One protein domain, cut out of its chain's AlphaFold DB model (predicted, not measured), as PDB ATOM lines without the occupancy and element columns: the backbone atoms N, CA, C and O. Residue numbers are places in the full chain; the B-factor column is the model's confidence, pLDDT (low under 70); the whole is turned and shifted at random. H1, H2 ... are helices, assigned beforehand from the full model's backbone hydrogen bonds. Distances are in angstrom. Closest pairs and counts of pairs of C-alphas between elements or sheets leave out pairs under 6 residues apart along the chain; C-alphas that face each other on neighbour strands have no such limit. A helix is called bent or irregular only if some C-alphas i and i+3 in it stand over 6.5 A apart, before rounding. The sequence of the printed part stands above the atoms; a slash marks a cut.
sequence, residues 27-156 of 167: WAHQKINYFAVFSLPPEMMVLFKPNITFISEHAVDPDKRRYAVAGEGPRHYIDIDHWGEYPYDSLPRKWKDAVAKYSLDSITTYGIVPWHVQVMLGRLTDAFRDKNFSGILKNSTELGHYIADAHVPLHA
ATOM      1  N   TRP A  27     137.813 171.660 173.780       93.56
ATOM      2  CA  TRP A  27     138.847 171.797 174.804       93.56
ATOM      3  C   TRP A  27     140.268 171.763 174.221       93.56
ATOM      4  O   TRP A  27     141.091 172.615 174.558       93.56
ATOM      5  N   ALA A  28     140.553 170.825 173.316       94.44
ATOM      6  CA  ALA A  28     141.874 170.693 172.711       94.44
ATOM      7  C   ALA A  28     142.218 171.904 171.836       94.44
ATOM      8  O   ALA A  28     143.315 172.441 171.961       94.44
ATOM      9  N   HIS A  29     141.279 172.404 171.025       96.56
ATOM     10  CA  HIS A  29     141.510 173.585 170.180       96.56
ATOM     11  C   HIS A  29     141.814 174.834 171.017       96.56
ATOM     12  O   HIS A  29     142.747 175.576 170.695       96.56
ATOM     13  N   GLN A  30     141.088 175.025 172.126       97.69
ATOM     14  CA  GLN A  30     141.366 176.090 173.091       97.69
ATOM     15  C   GLN A  30     142.774 175.941 173.692       97.69
ATOM     16  O   GLN A  30     143.540 176.905 173.727       97.69
ATOM     17  N   LYS A  31     143.154 174.729 174.125       97.44
ATOM     18  CA  LYS A  31     144.474 174.466 174.726       97.44
ATOM     19  C   LYS A  31     145.626 174.606 173.740       97.44
ATOM     20  O   LYS A  31     146.632 175.207 174.100       97.44
ATOM     21  N   ILE A  32     145.486 174.108 172.514       97.50
ATOM     22  CA  ILE A  32     146.499 174.250 171.461       97.50
ATOM     23  C   ILE A  32     146.753 175.733 171.187       97.50
ATOM     24  O   ILE A  32     147.900 176.168 171.229       97.50
ATOM     25  N   ASN A  33     145.696 176.533 170.998       98.38
ATOM     26  CA  ASN A  33     145.828 177.975 170.775       98.38
ATOM     27  C   ASN A  33     146.434 178.699 171.986       98.38
ATOM     28  O   ASN A  33     147.320 179.537 171.825       98.38
ATOM     29  N   TYR A  34     146.015 178.339 173.204       98.38
ATOM     30  CA  TYR A  34     146.601 178.859 174.440       98.38
ATOM     31  C   TYR A  34     148.112 178.593 174.506       98.38
ATOM     32  O   TYR A  34     148.894 179.519 174.720       98.38
ATOM     33  N   PHE A  35     148.545 177.347 174.297       98.19
ATOM     34  CA  PHE A  35     149.963 176.989 174.375       98.19
ATOM     35  C   PHE A  35     150.784 177.565 173.219       98.19
ATOM     36  O   PHE A  35     151.923 177.970 173.447       98.19
ATOM     37  N   ALA A  36     150.199 177.699 172.025       97.88
ATOM     38  CA  ALA A  36     150.861 178.302 170.869       97.88
ATOM     39  C   ALA A  36     151.352 179.730 171.153       97.88
ATOM     40  O   ALA A  36     152.429 180.100 170.691       97.88
ATOM     41  N   VAL A  37     150.637 180.509 171.977       98.38
ATOM     42  CA  VAL A  37     151.071 181.859 172.384       98.38
ATOM     43  C   VAL A  37     152.437 181.841 173.079       98.38
ATOM     44  O   VAL A  37     153.243 182.744 172.862       98.38
ATOM     45  N   PHE A  38     152.736 180.805 173.865       97.69
ATOM     46  CA  PHE A  38     154.028 180.649 174.547       97.69
ATOM     47  C   PHE A  38     155.133 180.091 173.642       97.69
ATOM     48  O   PHE A  38     156.289 180.046 174.055       97.69
ATOM     49  N   SER A  39     154.798 179.674 172.423       97.00
ATOM     50  CA  SER A  39     155.758 179.222 171.411       97.00
ATOM     51  C   SER A  39     156.096 180.304 170.381       97.00
ATOM     52  O   SER A  39     156.911 180.067 169.492       97.00
ATOM     53  N   LEU A  40     155.479 181.486 170.479       96.69
ATOM     54  CA  LEU A  40     155.769 182.614 169.596       96.69
ATOM     55  C   LEU A  40     157.119 183.271 169.927       96.69
ATOM     56  O   LEU A  40     157.571 183.203 171.070       96.69
ATOM     57  N   PRO A  41     157.741 183.984 168.969       97.75
ATOM     58  CA  PRO A  41     158.866 184.863 169.267       97.75
ATOM     59  C   PRO A  41     158.528 185.861 170.393       97.75
ATOM     60  O   PRO A  41     157.388 186.349 170.440       97.75
ATOM     61  N   PRO A  42     159.478 186.199 171.288       96.12
ATOM     62  CA  PRO A  42     159.233 187.098 172.420       96.12
ATOM     63  C   PRO A  42     158.579 188.433 172.035       96.12
ATOM     64  O   PRO A  42     157.703 188.924 172.746       96.12
ATOM     65  N   GLU A  43     158.943 188.992 170.882       96.31
ATOM     66  CA  GLU A  43     158.419 190.260 170.369       96.31
ATOM     67  C   GLU A  43     156.926 190.164 170.030       96.31
ATOM     68  O   GLU A  43     156.166 191.107 170.251       96.31
ATOM     69  N   MET A  44     156.476 189.007 169.539       96.56
ATOM     70  CA  MET A  44     155.064 188.762 169.241       96.56
ATOM     71  C   MET A  44     154.257 188.489 170.512       96.56
ATOM     72  O   MET A  44     153.086 188.870 170.587       96.56
ATOM     73  N   MET A  45     154.863 187.880 171.539       96.62
ATOM     74  CA  MET A  45     154.171 187.604 172.804       96.62
ATOM     75  C   MET A  45     153.630 188.871 173.476       96.62
ATOM     76  O   MET A  45     152.621 188.788 174.175       96.62
ATOM     77  N   VAL A  46     154.241 190.038 173.240       96.62
ATOM     78  CA  VAL A  46     153.756 191.336 173.741       96.62
ATOM     79  C   VAL A  46     152.316 191.611 173.291       96.62
ATOM     80  O   VAL A  46     151.522 192.127 174.073       96.62
ATOM     81  N   LEU A  47     151.955 191.220 172.063       97.31
ATOM     82  CA  LEU A  47     150.592 191.344 171.541       97.31
ATOM     83  C   LEU A  47     149.704 190.187 172.009       97.31
ATOM     84  O   LEU A  47     148.581 190.413 172.455       97.31
ATOM     85  N   PHE A  48     150.177 188.945 171.906       98.38
ATOM     86  CA  PHE A  48     149.305 187.776 172.075       98.38
ATOM     87  C   PHE A  48     149.059 187.379 173.530       98.38
ATOM     88  O   PHE A  48     147.949 186.975 173.867       98.38
ATOM     89  N   LYS A  49     150.048 187.521 174.420       98.12
ATOM     90  CA  LYS A  49     149.922 187.091 175.819       98.12
ATOM     91  C   LYS A  49     148.852 187.872 176.596       98.12
ATOM     92  O   LYS A  49     148.073 187.222 177.290       98.12
ATOM     93  N   PRO A  50     148.719 189.209 176.459       98.50
ATOM     94  CA  PRO A  50     147.606 189.939 177.072       98.50
ATOM     95  C   PRO A  50     146.228 189.525 176.536       98.50
ATOM     96  O   PRO A  50     145.234 189.651 177.242       98.50
ATOM     97  N   ASN A  51     146.169 189.006 175.305       98.62
ATOM     98  CA  ASN A  51     144.934 188.611 174.619       98.62
ATOM     99  C   ASN A  51     144.706 187.091 174.632       98.62
ATOM    100  O   ASN A  51     143.859 186.583 173.899       98.62
ATOM    101  N   ILE A  52     145.444 186.344 175.458       98.50
ATOM    102  CA  ILE A  52     145.448 184.877 175.430       98.50
ATOM    103  C   ILE A  52     144.077 184.263 175.738       98.50
ATOM    104  O   ILE A  52     143.741 183.223 175.179       98.50
ATOM    105  N   THR A  53     143.261 184.919 176.570       98.50
ATOM    106  CA  THR A  53     141.882 184.491 176.835       98.50
ATOM    107  C   THR A  53     141.047 184.540 175.563       98.50
ATOM    108  O   THR A  53     140.408 183.549 175.232       98.50
ATOM    109  N   PHE A  54     141.130 185.630 174.790       98.62
ATOM    110  CA  PHE A  54     140.440 185.740 173.505       98.62
ATOM    111  C   PHE A  54     140.917 184.659 172.527       98.62
ATOM    112  O   PHE A  54     140.103 183.954 171.936       98.62
ATOM    113  N   ILE A  55     142.238 184.494 172.395       98.56
ATOM    114  CA  ILE A  55     142.838 183.478 171.518       98.56
ATOM    115  C   ILE A  55     142.356 182.071 171.894       98.56
ATOM    116  O   ILE A  55     141.997 181.283 171.026       98.56
ATOM    117  N   SER A  56     142.304 181.765 173.189       98.38
ATOM    118  CA  SER A  56     141.837 180.477 173.688       98.38
ATOM    119  C   SER A  56     140.335 180.302 173.467       98.38
ATOM    120  O   SER A  56     139.928 179.322 172.862       98.38
ATOM    121  N   GLU A  57     139.489 181.214 173.941       98.38
ATOM    122  CA  GLU A  57     138.027 181.043 173.948       98.38
ATOM    123  C   GLU A  57     137.413 181.023 172.545       98.38
ATOM    124  O   GLU A  57     136.491 180.242 172.292       98.38
ATOM    125  N   HIS A  58     137.954 181.828 171.629       98.56
ATOM    126  CA  HIS A  58     137.471 181.931 170.252       98.56
ATOM    127  C   HIS A  58     138.095 180.890 169.308       98.56
ATOM    128  O   HIS A  58     137.704 180.807 168.144       98.56
ATOM    129  N   ALA A  59     139.006 180.034 169.794       98.19
ATOM    130  CA  ALA A  59     139.624 178.959 169.009       98.19
ATOM    131  C   ALA A  59     138.624 177.925 168.469       98.19
ATOM    132  O   ALA A  59     138.992 177.087 167.660       98.19
ATOM    133  N   VAL A  60     137.374 177.948 168.928       97.81
ATOM    134  CA  VAL A  60     136.307 177.006 168.546       97.81
ATOM    135  C   VAL A  60     135.216 177.666 167.706       97.81
ATOM    136  O   VAL A  60     134.244 177.023 167.320       97.81
ATOM    137  N   ASP A  61     135.340 178.962 167.429       98.38
ATOM    138  CA  ASP A  61     134.342 179.690 166.652       98.38
ATOM    139  C   ASP A  61     134.172 179.176 165.212       98.38
ATOM    140  O   ASP A  61     133.035 179.222 164.734       98.38
ATOM    141  N   PRO A  62     135.211 178.656 164.522       98.06
ATOM    142  CA  PRO A  62     135.026 177.941 163.257       98.06
ATOM    143  C   PRO A  62     134.063 176.752 163.362       98.06
ATOM    144  O   PRO A  62     133.092 176.679 162.610       98.06
ATOM    145  N   ASP A  63     134.222 175.895 164.373       96.50
ATOM    146  CA  ASP A  63     133.298 174.776 164.590       96.50
ATOM    147  C   ASP A  63     131.872 175.250 164.877       96.50
ATOM    148  O   ASP A  63     130.905 174.713 164.332       96.50
ATOM    149  N   LYS A  64     131.715 176.292 165.705       95.94
ATOM    150  CA  LYS A  64     130.389 176.836 166.047       95.94
ATOM    151  C   LYS A  64     129.625 177.328 164.819       95.94
ATOM    152  O   LYS A  64     128.396 177.285 164.810       95.94
ATOM    153  N   ARG A  65     130.330 177.802 163.786       96.62
ATOM    154  CA  ARG A  65     129.722 178.296 162.541       96.62
ATOM    155  C   ARG A  65     129.734 177.273 161.401       96.62
ATOM    156  O   ARG A  65     129.214 177.595 160.333       96.62
ATOM    157  N   ARG A  66     130.253 176.058 161.618       93.12
ATOM    158  CA  ARG A  66     130.409 174.996 160.606       93.12
ATOM    159  C   ARG A  66     129.154 174.749 159.771       93.12
ATOM    160  O   ARG A  66     129.242 174.587 158.557       93.12
ATOM    161  N   TYR A  67     127.994 174.743 160.426       91.81
ATOM    162  CA  TYR A  67     126.690 174.510 159.793       91.81
ATOM    163  C   TYR A  67     125.920 175.800 159.480       91.81
ATOM    164  O   TYR A  67     124.941 175.764 158.742       91.81
ATOM    165  N   ALA A  68     126.348 176.936 160.036       95.12
ATOM    166  CA  ALA A  68     125.693 178.229 159.853       95.12
ATOM    167  C   ALA A  68     126.253 179.014 158.654       95.12
ATOM    168  O   ALA A  68     125.556 179.851 158.083       95.12
ATOM    169  N   VAL A  69     127.508 178.762 158.270       96.00
ATOM    170  CA  VAL A  69     128.192 179.452 157.172       96.00
ATOM    171  C   VAL A  69     128.406 178.489 156.010       96.00
ATOM    172  O   VAL A  69     129.105 177.482 156.128       96.00
ATOM    173  N   ALA A  70     127.826 178.825 154.856       94.88
ATOM    174  CA  ALA A  70     127.996 178.050 153.635       94.88
ATOM    175  C   ALA A  70     129.487 177.904 153.275       94.88
ATOM    176  O   ALA A  70     130.239 178.881 153.235       94.88
ATOM    177  N   GLY A  71     129.910 176.664 153.020       94.88
ATOM    178  CA  GLY A  71     131.294 176.334 152.681       94.88
ATOM    179  C   GLY A  71     132.277 176.356 153.856       94.88
ATOM    180  O   GLY A  71     133.476 176.240 153.613       94.88
ATOM    181  N   GLU A  72     131.814 176.504 155.105       97.88
ATOM    182  CA  GLU A  72     132.687 176.350 156.275       97.88
ATOM    183  C   GLU A  72     133.071 174.886 156.496       97.88
ATOM    184  O   GLU A  72     134.251 174.599 156.644       97.88
ATOM    185  N   GLY A  73     132.104 173.962 156.440       96.50
ATOM    186  CA  GLY A  73     132.310 172.526 156.684       96.50
ATOM    187  C   GLY A  73     133.581 171.930 156.063       96.50
ATOM    188  O   GLY A  73     134.405 171.395 156.803       96.50
ATOM    189  N   PRO A  74     133.792 172.069 154.742       97.44
ATOM    190  CA  PRO A  74     134.990 171.576 154.060       97.44
ATOM    191  C   PRO A  74     136.330 172.136 154.546       97.44
ATOM    192  O   PRO A  74     137.375 171.595 154.210       97.44
ATOM    193  N   ARG A  75     136.358 173.232 155.308       98.31
ATOM    194  CA  ARG A  75     137.607 173.866 155.765       98.31
ATOM    195  C   ARG A  75     138.253 173.148 156.946       98.31
ATOM    196  O   ARG A  75     139.377 173.495 157.281       98.31
ATOM    197  N   HIS A  76     137.565 172.178 157.545       97.62
ATOM    198  CA  HIS A  76     137.983 171.485 158.768       97.62
ATOM    199  C   HIS A  76     138.683 170.142 158.526       97.62
ATOM    200  O   HIS A  76     139.195 169.541 159.462       97.62
ATOM    201  N   TYR A  77     138.686 169.635 157.293       97.25
ATOM    202  CA  TYR A  77     139.216 168.307 156.988       97.25
ATOM    203  C   TYR A  77     139.797 168.232 155.575       97.25
ATOM    204  O   TYR A  77     139.684 169.171 154.780       97.25
ATOM    205  N   ILE A  78     140.448 167.110 155.292       97.19
ATOM    206  CA  ILE A  78     140.785 166.628 153.959       97.19
ATOM    207  C   ILE A  78     140.712 165.099 153.952       97.19
ATOM    208  O   ILE A  78     141.391 164.430 154.724       97.19
ATOM    209  N   ASP A  79     139.939 164.542 153.031       96.00
ATOM    210  CA  ASP A  79     139.875 163.101 152.788       96.00
ATOM    211  C   ASP A  79     141.067 162.699 151.916       96.00
ATOM    212  O   ASP A  79     140.942 162.461 150.716       96.00
ATOM    213  N   ILE A  80     142.277 162.754 152.481       94.62
ATOM    214  CA  ILE A  80     143.513 162.677 151.688       94.62
ATOM    215  C   ILE A  80     143.688 161.322 150.981       94.62
ATOM    216  O   ILE A  80     144.232 161.262 149.879       94.62
ATOM    217  N   ASP A  81     143.164 160.261 151.590       93.25
ATOM    218  CA  ASP A  81     143.090 158.889 151.084       93.25
ATOM    219  C   ASP A  81     142.206 158.758 149.835       93.25
ATOM    220  O   ASP A  81     142.415 157.855 149.027       93.25
ATOM    221  N   HIS A  82     141.282 159.697 149.598       93.19
ATOM    222  CA  HIS A  82     140.557 159.777 148.329       93.19
ATOM    223  C   HIS A  82     141.489 160.080 147.142       93.19
ATOM    224  O   HIS A  82     141.224 159.678 146.008       93.19
ATOM    225  N   TRP A  83     142.593 160.794 147.385       92.69
ATOM    226  CA  TRP A  83     143.469 161.312 146.332       92.69
ATOM    227  C   TRP A  83     144.638 160.386 145.976       92.69
ATOM    228  O   TRP A  83     145.373 160.674 145.023       92.69
ATOM    229  N   GLY A  84     144.796 159.273 146.698       91.69
ATOM    230  CA  GLY A  84     145.801 158.244 146.445       91.69
ATOM    231  C   GLY A  84     146.493 157.777 147.721       91.69
ATOM    232  O   GLY A  84     145.919 157.807 148.803       91.69
ATOM    233  N   GLU A  85     147.749 157.362 147.584       93.19
ATOM    234  CA  GLU A  85     148.588 156.900 148.691       93.19
ATOM    235  C   GLU A  85     149.788 157.833 148.880       93.19
ATOM    236  O   GLU A  85     150.212 158.523 147.947       93.19
ATOM    237  N   TYR A  86     150.359 157.844 150.088       91.00
ATOM    238  CA  TYR A  86     151.589 158.585 150.375       91.00
ATOM    239  C   TYR A  86     152.700 158.202 149.373       91.00
ATOM    240  O   TYR A  86     152.931 157.010 149.170       91.00
ATOM    241  N   PRO A  87     153.424 159.168 148.769       93.75
ATOM    242  CA  PRO A  87     153.545 160.583 149.151       93.75
ATOM    243  C   PRO A  87     152.528 161.555 148.517       93.75
ATOM    244  O   PRO A  87     152.712 162.769 148.622       93.75
ATOM    245  N   TYR A  88     151.443 161.051 147.920       94.19
ATOM    246  CA  TYR A  88     150.372 161.825 147.276       94.19
ATOM    247  C   TYR A  88     150.856 162.701 146.108       94.19
ATOM    248  O   TYR A  88     150.474 163.864 145.984       94.19
ATOM    249  N   ASP A  89     151.677 162.136 145.217       92.12
ATOM    250  CA  ASP A  89     152.248 162.848 144.056       92.12
ATOM    251  C   ASP A  89     151.185 163.409 143.097       92.12
ATOM    252  O   ASP A  89     151.406 164.383 142.375       92.12
ATOM    253  N   SER A  90     150.004 162.793 143.093       91.38
ATOM    254  CA  SER A  90     148.852 163.210 142.305       91.38
ATOM    255  C   SER A  90     148.162 164.456 142.864       91.38
ATOM    256  O   SER A  90     147.504 165.139 142.076       91.38
ATOM    257  N   LEU A  91     148.288 164.765 144.158       95.94
ATOM    258  CA  LEU A  91     147.536 165.823 144.829       95.94
ATOM    259  C   LEU A  91     148.279 167.168 144.736       95.94
ATOM    260  O   LEU A  91     149.304 167.362 145.397       95.94
ATOM    261  N   PRO A  92     147.791 168.143 143.942       96.81
ATOM    262  CA  PRO A  92     148.514 169.392 143.770       96.81
ATOM    263  C   PRO A  92     148.531 170.219 145.056       96.81
ATOM    264  O   PRO A  92     147.500 170.512 145.659       96.81
ATOM    265  N   ARG A  93     149.717 170.692 145.445       94.81
ATOM    266  CA  ARG A  93     149.884 171.531 146.645       94.81
ATOM    267  C   ARG A  93     149.308 172.938 146.473       94.81
ATOM    268  O   ARG A  93     148.942 173.583 147.450       94.81
ATOM    269  N   LYS A  94     149.216 173.433 145.234       96.88
ATOM    270  CA  LYS A  94     148.625 174.740 144.919       96.88
ATOM    271  C   LYS A  94     147.131 174.589 144.652       96.88
ATOM    272  O   LYS A  94     146.730 173.777 143.826       96.88
ATOM    273  N   TRP A  95     146.327 175.453 145.273       97.31
ATOM    274  CA  TRP A  95     144.866 175.455 145.122       97.31
ATOM    275  C   TRP A  95     144.412 175.533 143.660       97.31
ATOM    276  O   TRP A  95     143.567 174.759 143.229       97.31
ATOM    277  N   LYS A  96     145.006 176.443 142.875       97.75
ATOM    278  CA  LYS A  96     144.648 176.624 141.458       97.75
ATOM    279  C   LYS A  96     144.858 175.347 140.643       97.75
ATOM    280  O   LYS A  96     144.012 175.015 139.822       97.75
ATOM    281  N   ASP A  97     145.943 174.629 140.912       98.12
ATOM    282  CA  ASP A  97     146.281 173.390 140.210       98.12
ATOM    283  C   ASP A  97     145.351 172.248 140.650       98.12
ATOM    284  O   ASP A  97     144.911 171.458 139.819       98.12
ATOM    285  N   ALA A  98     144.992 172.193 141.940       97.38
ATOM    286  CA  ALA A  98     144.034 171.224 142.471       97.38
ATOM    287  C   ALA A  98     142.638 171.413 141.857       97.38
ATOM    288  O   ALA A  98     142.049 170.451 141.370       97.38
ATOM    289  N   VAL A  99     142.149 172.655 141.787       98.00
ATOM    290  CA  VAL A  99     140.870 172.989 141.139       98.00
ATOM    291  C   VAL A  99     140.909 172.687 139.642       98.00
ATOM    292  O   VAL A  99     139.950 172.134 139.113       98.00
ATOM    293  N   ALA A 100     142.004 173.017 138.950       98.19
ATOM    294  CA  ALA A 100     142.141 172.728 137.524       98.19
ATOM    295  C   ALA A 100     142.139 171.219 137.231       98.19
ATOM    296  O   ALA A 100     141.605 170.794 136.210       98.19
ATOM    297  N   LYS A 101     142.720 170.414 138.128       97.69
ATOM    298  CA  LYS A 101     142.810 168.961 137.974       97.69
ATOM    299  C   LYS A 101     141.525 168.229 138.364       97.69
ATOM    300  O   LYS A 101     141.140 167.296 137.667       97.69
ATOM    301  N   TYR A 102     140.889 168.626 139.465       96.25
ATOM    302  CA  TYR A 102     139.795 167.865 140.077       96.25
ATOM    303  C   TYR A 102     138.433 168.555 140.024       96.25
ATOM    304  O   TYR A 102     137.444 167.915 140.353       96.25
ATOM    305  N   SER A 103     138.342 169.797 139.541       97.44
ATOM    306  CA  SER A 103     137.190 170.707 139.673       97.44
ATOM    307  C   SER A 103     137.000 171.272 141.084       97.44
ATOM    308  O   SER A 103     137.448 170.703 142.080       97.44
ATOM    309  N   LEU A 104     136.323 172.422 141.159       97.44
ATOM    310  CA  LEU A 104     136.002 173.086 142.424       97.44
ATOM    311  C   LEU A 104     135.062 172.239 143.289       97.44
ATOM    312  O   LEU A 104     135.256 172.166 144.503       97.44
ATOM    313  N   ASP A 105     134.069 171.609 142.669       97.00
ATOM    314  CA  ASP A 105     133.054 170.848 143.390       97.00
ATOM    315  C   ASP A 105     133.693 169.639 144.072       97.00
ATOM    316  O   ASP A 105     133.597 169.503 145.289       97.00
ATOM    317  N   SER A 106     134.452 168.830 143.323       95.94
ATOM    318  CA  SER A 106     135.115 167.641 143.872       95.94
ATOM    319  C   SER A 106     136.102 167.988 144.987       95.94
ATOM    320  O   SER A 106     136.016 167.422 146.074       95.94
ATOM    321  N   ILE A 107     137.002 168.958 144.767       96.19
ATOM    322  CA  ILE A 107     138.007 169.308 145.781       96.19
ATOM    323  C   ILE A 107     137.353 169.852 147.058       96.19
ATOM    324  O   ILE A 107     137.837 169.604 148.154       96.19
ATOM    325  N   THR A 108     136.225 170.560 146.927       96.44
ATOM    326  CA  THR A 108     135.474 171.086 148.071       96.44
ATOM    327  C   THR A 108     134.729 169.976 148.808       96.44
ATOM    328  O   THR A 108     134.697 169.988 150.033       96.44
ATOM    329  N   THR A 109     134.158 168.995 148.103       95.62
ATOM    330  CA  THR A 109     133.473 167.851 148.725       95.62
ATOM    331  C   THR A 109     134.398 167.051 149.643       95.62
ATOM    332  O   THR A 109     133.999 166.707 150.755       95.62
ATOM    333  N   TYR A 110     135.639 166.812 149.218       96.12
ATOM    334  CA  TYR A 110     136.620 166.005 149.957       96.12
ATOM    335  C   TYR A 110     137.508 166.815 150.912       96.12
ATOM    336  O   TYR A 110     138.551 166.337 151.354       96.12
ATOM    337  N   GLY A 111     137.098 168.037 151.249       97.50
ATOM    338  CA  GLY A 111     137.770 168.853 152.252       97.50
ATOM    339  C   GLY A 111     139.008 169.588 151.735       97.50
ATOM    340  O   GLY A 111     139.761 169.128 150.876       97.50
ATOM    341  N   ILE A 112     139.206 170.794 152.264       98.12
ATOM    342  CA  ILE A 112     140.163 171.776 151.759       98.12
ATOM    343  C   ILE A 112     141.059 172.382 152.840       98.12
ATOM    344  O   ILE A 112     141.697 173.410 152.582       98.12
ATOM    345  N   VAL A 113     141.128 171.788 154.039       98.31
ATOM    346  CA  VAL A 113     141.873 172.376 155.170       98.31
ATOM    347  C   VAL A 113     143.310 172.804 154.819       98.31
ATOM    348  O   VAL A 113     143.669 173.935 155.165       98.31
ATOM    349  N   PRO A 114     144.124 172.054 154.035       97.44
ATOM    350  CA  PRO A 114     145.503 172.464 153.755       97.44
ATOM    351  C   PRO A 114     145.586 173.748 152.920       97.44
ATOM    352  O   PRO A 114     146.456 174.592 153.147       97.44
ATOM    353  N   TRP A 115     144.663 173.931 151.972       98.44
ATOM    354  CA  TRP A 115     144.595 175.155 151.172       98.44
ATOM    355  C   TRP A 115     143.952 176.302 151.955       98.44
ATOM    356  O   TRP A 115     144.361 177.453 151.794       98.44
ATOM    357  N   HIS A 116     142.993 176.014 152.840       98.56
ATOM    358  CA  HIS A 116     142.365 177.042 153.665       98.56
ATOM    359  C   HIS A 116     143.339 177.666 154.675       98.56
ATOM    360  O   HIS A 116     143.315 178.882 154.871       98.56
ATOM    361  N   VAL A 117     144.273 176.882 155.226       98.62
ATOM    362  CA  VAL A 117     145.376 177.390 156.064       98.62
ATOM    363  C   VAL A 117     146.164 178.494 155.346       98.62
ATOM    364  O   VAL A 117     146.471 179.523 155.947       98.62
ATOM    365  N   GLN A 118     146.424 178.350 154.041       98.25
ATOM    366  CA  GLN A 118     147.127 179.377 153.256       98.25
ATOM    367  C   GLN A 118     146.296 180.657 153.091       98.25
ATOM    368  O   GLN A 118     146.833 181.763 153.169       98.25
ATOM    369  N   VAL A 119     144.976 180.526 152.912       98.31
ATOM    370  CA  VAL A 119     144.056 181.676 152.863       98.31
ATOM    371  C   VAL A 119     144.080 182.439 154.187       98.31
ATOM    372  O   VAL A 119     144.170 183.667 154.194       98.31
ATOM    373  N   MET A 120     144.033 181.722 155.310       98.75
ATOM    374  CA  MET A 120     144.057 182.320 156.643       98.75
ATOM    375  C   MET A 120     145.401 182.981 156.965       98.75
ATOM    376  O   MET A 120     145.413 184.084 157.510       98.75
ATOM    377  N   LEU A 121     146.520 182.385 156.544       98.62
ATOM    378  CA  LEU A 121     147.843 183.006 156.640       98.62
ATOM    379  C   LEU A 121     147.924 184.321 155.849       98.62
ATOM    380  O   LEU A 121     148.459 185.312 156.352       98.62
ATOM    381  N   GLY A 122     147.372 184.356 154.632       98.69
ATOM    382  CA  GLY A 122     147.296 185.580 153.831       98.69
ATOM    383  C   GLY A 122     146.498 186.676 154.540       98.69
ATOM    384  O   GLY A 122     147.004 187.775 154.744       98.69
ATOM    385  N   ARG A 123     145.298 186.342 155.033       98.75
ATOM    386  CA  ARG A 123     144.450 187.269 155.806       98.75
ATOM    387  C   ARG A 123     145.136 187.798 157.062       98.75
ATOM    388  O   ARG A 123     145.000 188.976 157.384       98.75
ATOM    389  N   LEU A 124     145.859 186.940 157.779       98.75
ATOM    390  CA  LEU A 124     146.626 187.351 158.951       98.75
ATOM    391  C   LEU A 124     147.751 188.319 158.563       98.75
ATOM    392  O   LEU A 124     147.928 189.349 159.209       98.75
ATOM    393  N   THR A 125     148.471 188.013 157.484       98.75
ATOM    394  CA  THR A 125     149.547 188.861 156.952       98.75
ATOM    395  C   THR A 125     149.030 190.246 156.571       98.75
ATOM    396  O   THR A 125     149.629 191.254 156.945       98.75
ATOM    397  N   ASP A 126     147.900 190.306 155.869       98.81
ATOM    398  CA  ASP A 126     147.264 191.566 155.485       98.81
ATOM    399  C   ASP A 126     146.788 192.344 156.722       98.81
ATOM    400  O   ASP A 126     147.064 193.534 156.841       98.81
ATOM    401  N   ALA A 127     146.197 191.671 157.717       98.75
ATOM    402  CA  ALA A 127     145.799 192.316 158.969       98.75
ATOM    403  C   ALA A 127     146.990 192.928 159.733       98.75
ATOM    404  O   ALA A 127     146.863 194.020 160.290       98.75
ATOM    405  N   PHE A 128     148.153 192.265 159.734       98.44
ATOM    406  CA  PHE A 128     149.388 192.834 160.279       98.44
ATOM    407  C   PHE A 128     149.881 194.041 159.476       98.44
ATOM    408  O   PHE A 128     150.242 195.056 160.076       98.44
ATOM    409  N   ARG A 129     149.870 193.960 158.138       98.62
ATOM    410  CA  ARG A 129     150.264 195.070 157.253       98.62
ATOM    411  C   ARG A 129     149.412 196.312 157.503       98.62
ATOM    412  O   ARG A 129     149.952 197.408 157.642       98.62
ATOM    413  N   ASP A 130     148.108 196.114 157.640       98.62
ATOM    414  CA  ASP A 130     147.126 197.181 157.825       98.62
ATOM    415  C   ASP A 130     147.018 197.642 159.288       98.62
ATOM    416  O   ASP A 130     146.237 198.539 159.605       98.62
ATOM    417  N   LYS A 131     147.796 197.038 160.199       98.19
ATOM    418  CA  LYS A 131     147.744 197.274 161.654       98.19
ATOM    419  C   LYS A 131     146.335 197.089 162.236       98.19
ATOM    420  O   LYS A 131     145.968 197.714 163.232       98.19
ATOM    421  N   ASN A 132     145.542 196.209 161.631       98.56
ATOM    422  CA  ASN A 132     144.186 195.905 162.058       98.56
ATOM    423  C   ASN A 132     144.216 194.930 163.241       98.56
ATOM    424  O   ASN A 132     144.210 193.713 163.062       98.56
ATOM    425  N   PHE A 133     144.234 195.471 164.459       98.25
ATOM    426  CA  PHE A 133     144.348 194.688 165.689       98.25
ATOM    427  C   PHE A 133     143.274 193.597 165.839       98.25
ATOM    428  O   PHE A 133     143.603 192.452 166.152       98.25
ATOM    429  N   SER A 134     142.001 193.911 165.575       98.31
ATOM    430  CA  SER A 134     140.920 192.921 165.674       98.31
ATOM    431  C   SER A 134     141.053 191.835 164.605       98.31
ATOM    432  O   SER A 134     140.848 190.656 164.893       98.31
ATOM    433  N   GLY A 135     141.468 192.215 163.392       98.69
ATOM    434  CA  GLY A 135     141.797 191.284 162.318       98.69
ATOM    435  C   GLY A 135     142.955 190.354 162.680       98.69
ATOM    436  O   GLY A 135     142.859 189.156 162.431       98.69
ATOM    437  N   ILE A 136     144.013 190.872 163.313       98.81
ATOM    438  CA  ILE A 136     145.156 190.072 163.776       98.81
ATOM    439  C   ILE A 136     144.686 189.019 164.777       98.81
ATOM    440  O   ILE A 136     144.945 187.837 164.573       98.81
ATOM    441  N   LEU A 137     143.961 189.421 165.828       98.62
ATOM    442  CA  LEU A 137     143.491 188.474 166.840       98.62
ATOM    443  C   LEU A 137     142.564 187.420 166.232       98.62
ATOM    444  O   LEU A 137     142.805 186.229 166.404       98.62
ATOM    445  N   LYS A 138     141.549 187.841 165.468       98.69
ATOM    446  CA  LYS A 138     140.594 186.918 164.843       98.69
ATOM    447  C   LYS A 138     141.289 185.932 163.904       98.69
ATOM    448  O   LYS A 138     141.078 184.727 164.016       98.69
ATOM    449  N   ASN A 139     142.109 186.432 162.979       98.81
ATOM    450  CA  ASN A 139     142.748 185.589 161.974       98.81
ATOM    451  C   ASN A 139     143.791 184.657 162.598       98.81
ATOM    452  O   ASN A 139     143.880 183.516 162.161       98.81
ATOM    453  N   SER A 140     144.533 185.089 163.625       98.62
ATOM    454  CA  SER A 140     145.457 184.213 164.359       98.62
ATOM    455  C   SER A 140     144.731 183.068 165.057       98.62
ATOM    456  O   SER A 140     145.141 181.919 164.909       98.62
ATOM    457  N   THR A 141     143.643 183.364 165.775       98.62
ATOM    458  CA  THR A 141     142.847 182.350 166.478       98.62
ATOM    459  C   THR A 141     142.264 181.316 165.519       98.62
ATOM    460  O   THR A 141     142.374 180.111 165.728       98.62
ATOM    461  N   GLU A 142     141.653 181.779 164.430       98.62
ATOM    462  CA  GLU A 142     141.031 180.889 163.452       98.62
ATOM    463  C   GLU A 142     142.078 180.118 162.635       98.62
ATOM    464  O   GLU A 142     141.883 178.943 162.350       98.62
ATOM    465  N   LEU A 143     143.225 180.725 162.309       98.81
ATOM    466  CA  LEU A 143     144.344 180.006 161.696       98.81
ATOM    467  C   LEU A 143     144.838 178.873 162.610       98.81
ATOM    468  O   LEU A 143     145.037 177.756 162.137       98.81
ATOM    469  N   GLY A 144     144.988 179.143 163.911       98.38
ATOM    470  CA  GLY A 144     145.355 178.132 164.903       98.38
ATOM    471  C   GLY A 144     144.351 176.980 164.968       98.38
ATOM    472  O   GLY A 144     144.757 175.826 165.080       98.38
ATOM    473  N   HIS A 145     143.052 177.267 164.833       98.50
ATOM    474  CA  HIS A 145     142.010 176.244 164.728       98.50
ATOM    475  C   HIS A 145     142.206 175.320 163.519       98.50
ATOM    476  O   HIS A 145     142.287 174.110 163.700       98.50
ATOM    477  N   TYR A 146     142.322 175.864 162.303       98.62
ATOM    478  CA  TYR A 146     142.435 175.029 161.097       98.62
ATOM    479  C   TYR A 146     143.760 174.258 161.034       98.62
ATOM    480  O   TYR A 146     143.817 173.154 160.497       98.62
ATOM    481  N   ILE A 147     144.836 174.813 161.606       98.38
ATOM    482  CA  ILE A 147     146.081 174.061 161.790       98.38
ATOM    483  C   ILE A 147     145.847 172.901 162.761       98.38
ATOM    484  O   ILE A 147     146.278 171.793 162.461       98.38
ATOM    485  N   ALA A 148     145.167 173.120 163.891       97.12
ATOM    486  CA  ALA A 148     144.850 172.048 164.835       97.12
ATOM    487  C   ALA A 148     143.994 170.947 164.186       97.12
ATOM    488  O   ALA A 148     144.329 169.774 164.328       97.12
ATOM    489  N   ASP A 149     142.977 171.318 163.404       97.31
ATOM    490  CA  ASP A 149     142.156 170.384 162.623       97.31
ATOM    491  C   ASP A 149     142.990 169.505 161.693       97.31
ATOM    492  O   ASP A 149     142.825 168.289 161.678       97.31
ATOM    493  N   ALA A 150     143.942 170.092 160.962       96.06
ATOM    494  CA  ALA A 150     144.826 169.343 160.069       96.06
ATOM    495  C   ALA A 150     145.735 168.331 160.801       96.06
ATOM    496  O   ALA A 150     146.344 167.482 160.152       96.06
ATOM    497  N   HIS A 151     145.839 168.418 162.132       94.81
ATOM    498  CA  HIS A 151     146.572 167.468 162.970       94.81
ATOM    499  C   HIS A 151     145.660 166.447 163.668       94.81
ATOM    500  O   HIS A 151     146.182 165.515 164.280       94.81
ATOM    501  N   VAL A 152     144.330 166.573 163.562       93.19
ATOM    502  CA  VAL A 152     143.382 165.539 164.000       93.19
ATOM    503  C   VAL A 152     143.463 164.384 162.993       93.19
ATOM    504  O   VAL A 152     143.052 164.562 161.847       93.19
ATOM    505  N   PRO A 153     143.926 163.173 163.364       90.25
ATOM    506  CA  PRO A 153     144.145 162.100 162.388       90.25
ATOM    507  C   PRO A 153     142.893 161.716 161.595       90.25
ATOM    508  O   PRO A 153     142.983 161.392 160.414       90.25
ATOM    509  N   LEU A 154     141.719 161.782 162.231       89.44
ATOM    510  CA  LEU A 154     140.447 161.489 161.573       89.44
ATOM    511  C   LEU A 154     140.002 162.594 160.610       89.44
ATOM    512  O   LEU A 154     139.342 162.279 159.637       89.44
ATOM    513  N   HIS A 155     140.414 163.853 160.789       92.44
ATOM    514  CA  HIS A 155     140.148 164.914 159.806       92.44
ATOM    515  C   HIS A 155     141.050 164.827 158.565       92.44
ATOM    516  O   HIS A 155     140.915 165.641 157.656       92.44
ATOM    517  N   ALA A 156     141.971 163.863 158.516       92.44
ATOM    518  CA  ALA A 156     142.875 163.637 157.397       92.44
ATOM    519  C   ALA A 156     142.558 162.325 156.652       92.44
ATOM    520  O   ALA A 156     143.470 161.708 156.109       92.44
TER     521      ALA A 156
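AT A GLANCE: This is residues 27 to 156 of the 167 residues of the protein "S1/P1 Nuclease" of Chitinophagaceae bacterium (UniProt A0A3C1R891). Two long helices, H8 and H9, lie side by side as a helical hairpin, with H1 and H3 packed crosswise on H9, on the side away from H8. At the end where H8 begins and H9 ends, a loose group of short helices gathers, H4 to H7 and H10, while H2 lies far out at the other end. The printed part has 130 residues with ten named helices, H1 to H10 in order along the chain, and no named strand; the class is all helix. It is compact, with a radius of gyration of the C-alphas of 15.7 A and spans of 44 by 31 by 31 A.

HOW THE PARTS SIT: H1, residues 27 to 37, touches H3, residues 52 to 65, at a steep tilt of 43 degrees, opposite ways; their closest C-alphas, of Gln 30 and Ser 56, are 4.5 A apart. H2, residues 42 to 48, is close to but not clearly touching H1, with C-alphas 37 and 48 at 6.2 A. The hub is H9, residues 133 to 150, which touches four helices. With residues 141 to 148 alone it touches H1 at a steep tilt of 57 degrees, closest at C-alphas 33 and 144, 5.9 A. With residues 137 to 145 alone it touches H3 at a steep tilt of 62 degrees, closest at C-alphas 55 and 141, 5.2 A. H8, residues 113 to 129, touches H9 at a shallow tilt of 18 degrees, opposite ways, a helical hairpin closest at C-alphas 124 and 139, 5.2 A. H4, residues 73 to 76, touches H8 at C-alphas 75 and 113, 4.6 A, and H9 at C-alphas 76 and 149, 5.8 A. H6, residues 95 to 102, and H7, residues 104 to 109, are close but not clearly touching, about perpendicular at 87 degrees, with C-alphas 99 and 107 at 6.6 A. H5, residues 80 to 83, and H10, residues 153 to 156, are close but not clearly touching, with C-alphas 80 and 156 at 5.8 A. Every O i to N i+4 pair is within hydrogen-bond range in H1, H6, H7 and H9, against 12 of 13 in H8, 6 of 10 in H3 and 1 of 3 in H2, where 3 of 4 O i to N i+3 pairs are; H4, H5 and H10 are too short for an O i to N i+4 pair.

IN THESE COORDINATES: H1 begins at C-alpha 27, (138.847, 171.797, 174.804), and is 16.0 A long. H3, 21.4 A, is irregular: C-alphas 59 and 62 are 7.4 A apart. H8 is 24.3 A long and H9 26.0 A, ending at C-alpha 150, (144.826, 169.343, 160.069).

THE WHOLE: The C-alphas farthest apart, of Pro 50 and Lys 101, are 44.6 A apart. The printed part has no cut, and the link from H5 to H6, 11 residues, is long. The mean pLDDT of the printed part is 96.9, and no printed residue is under 70.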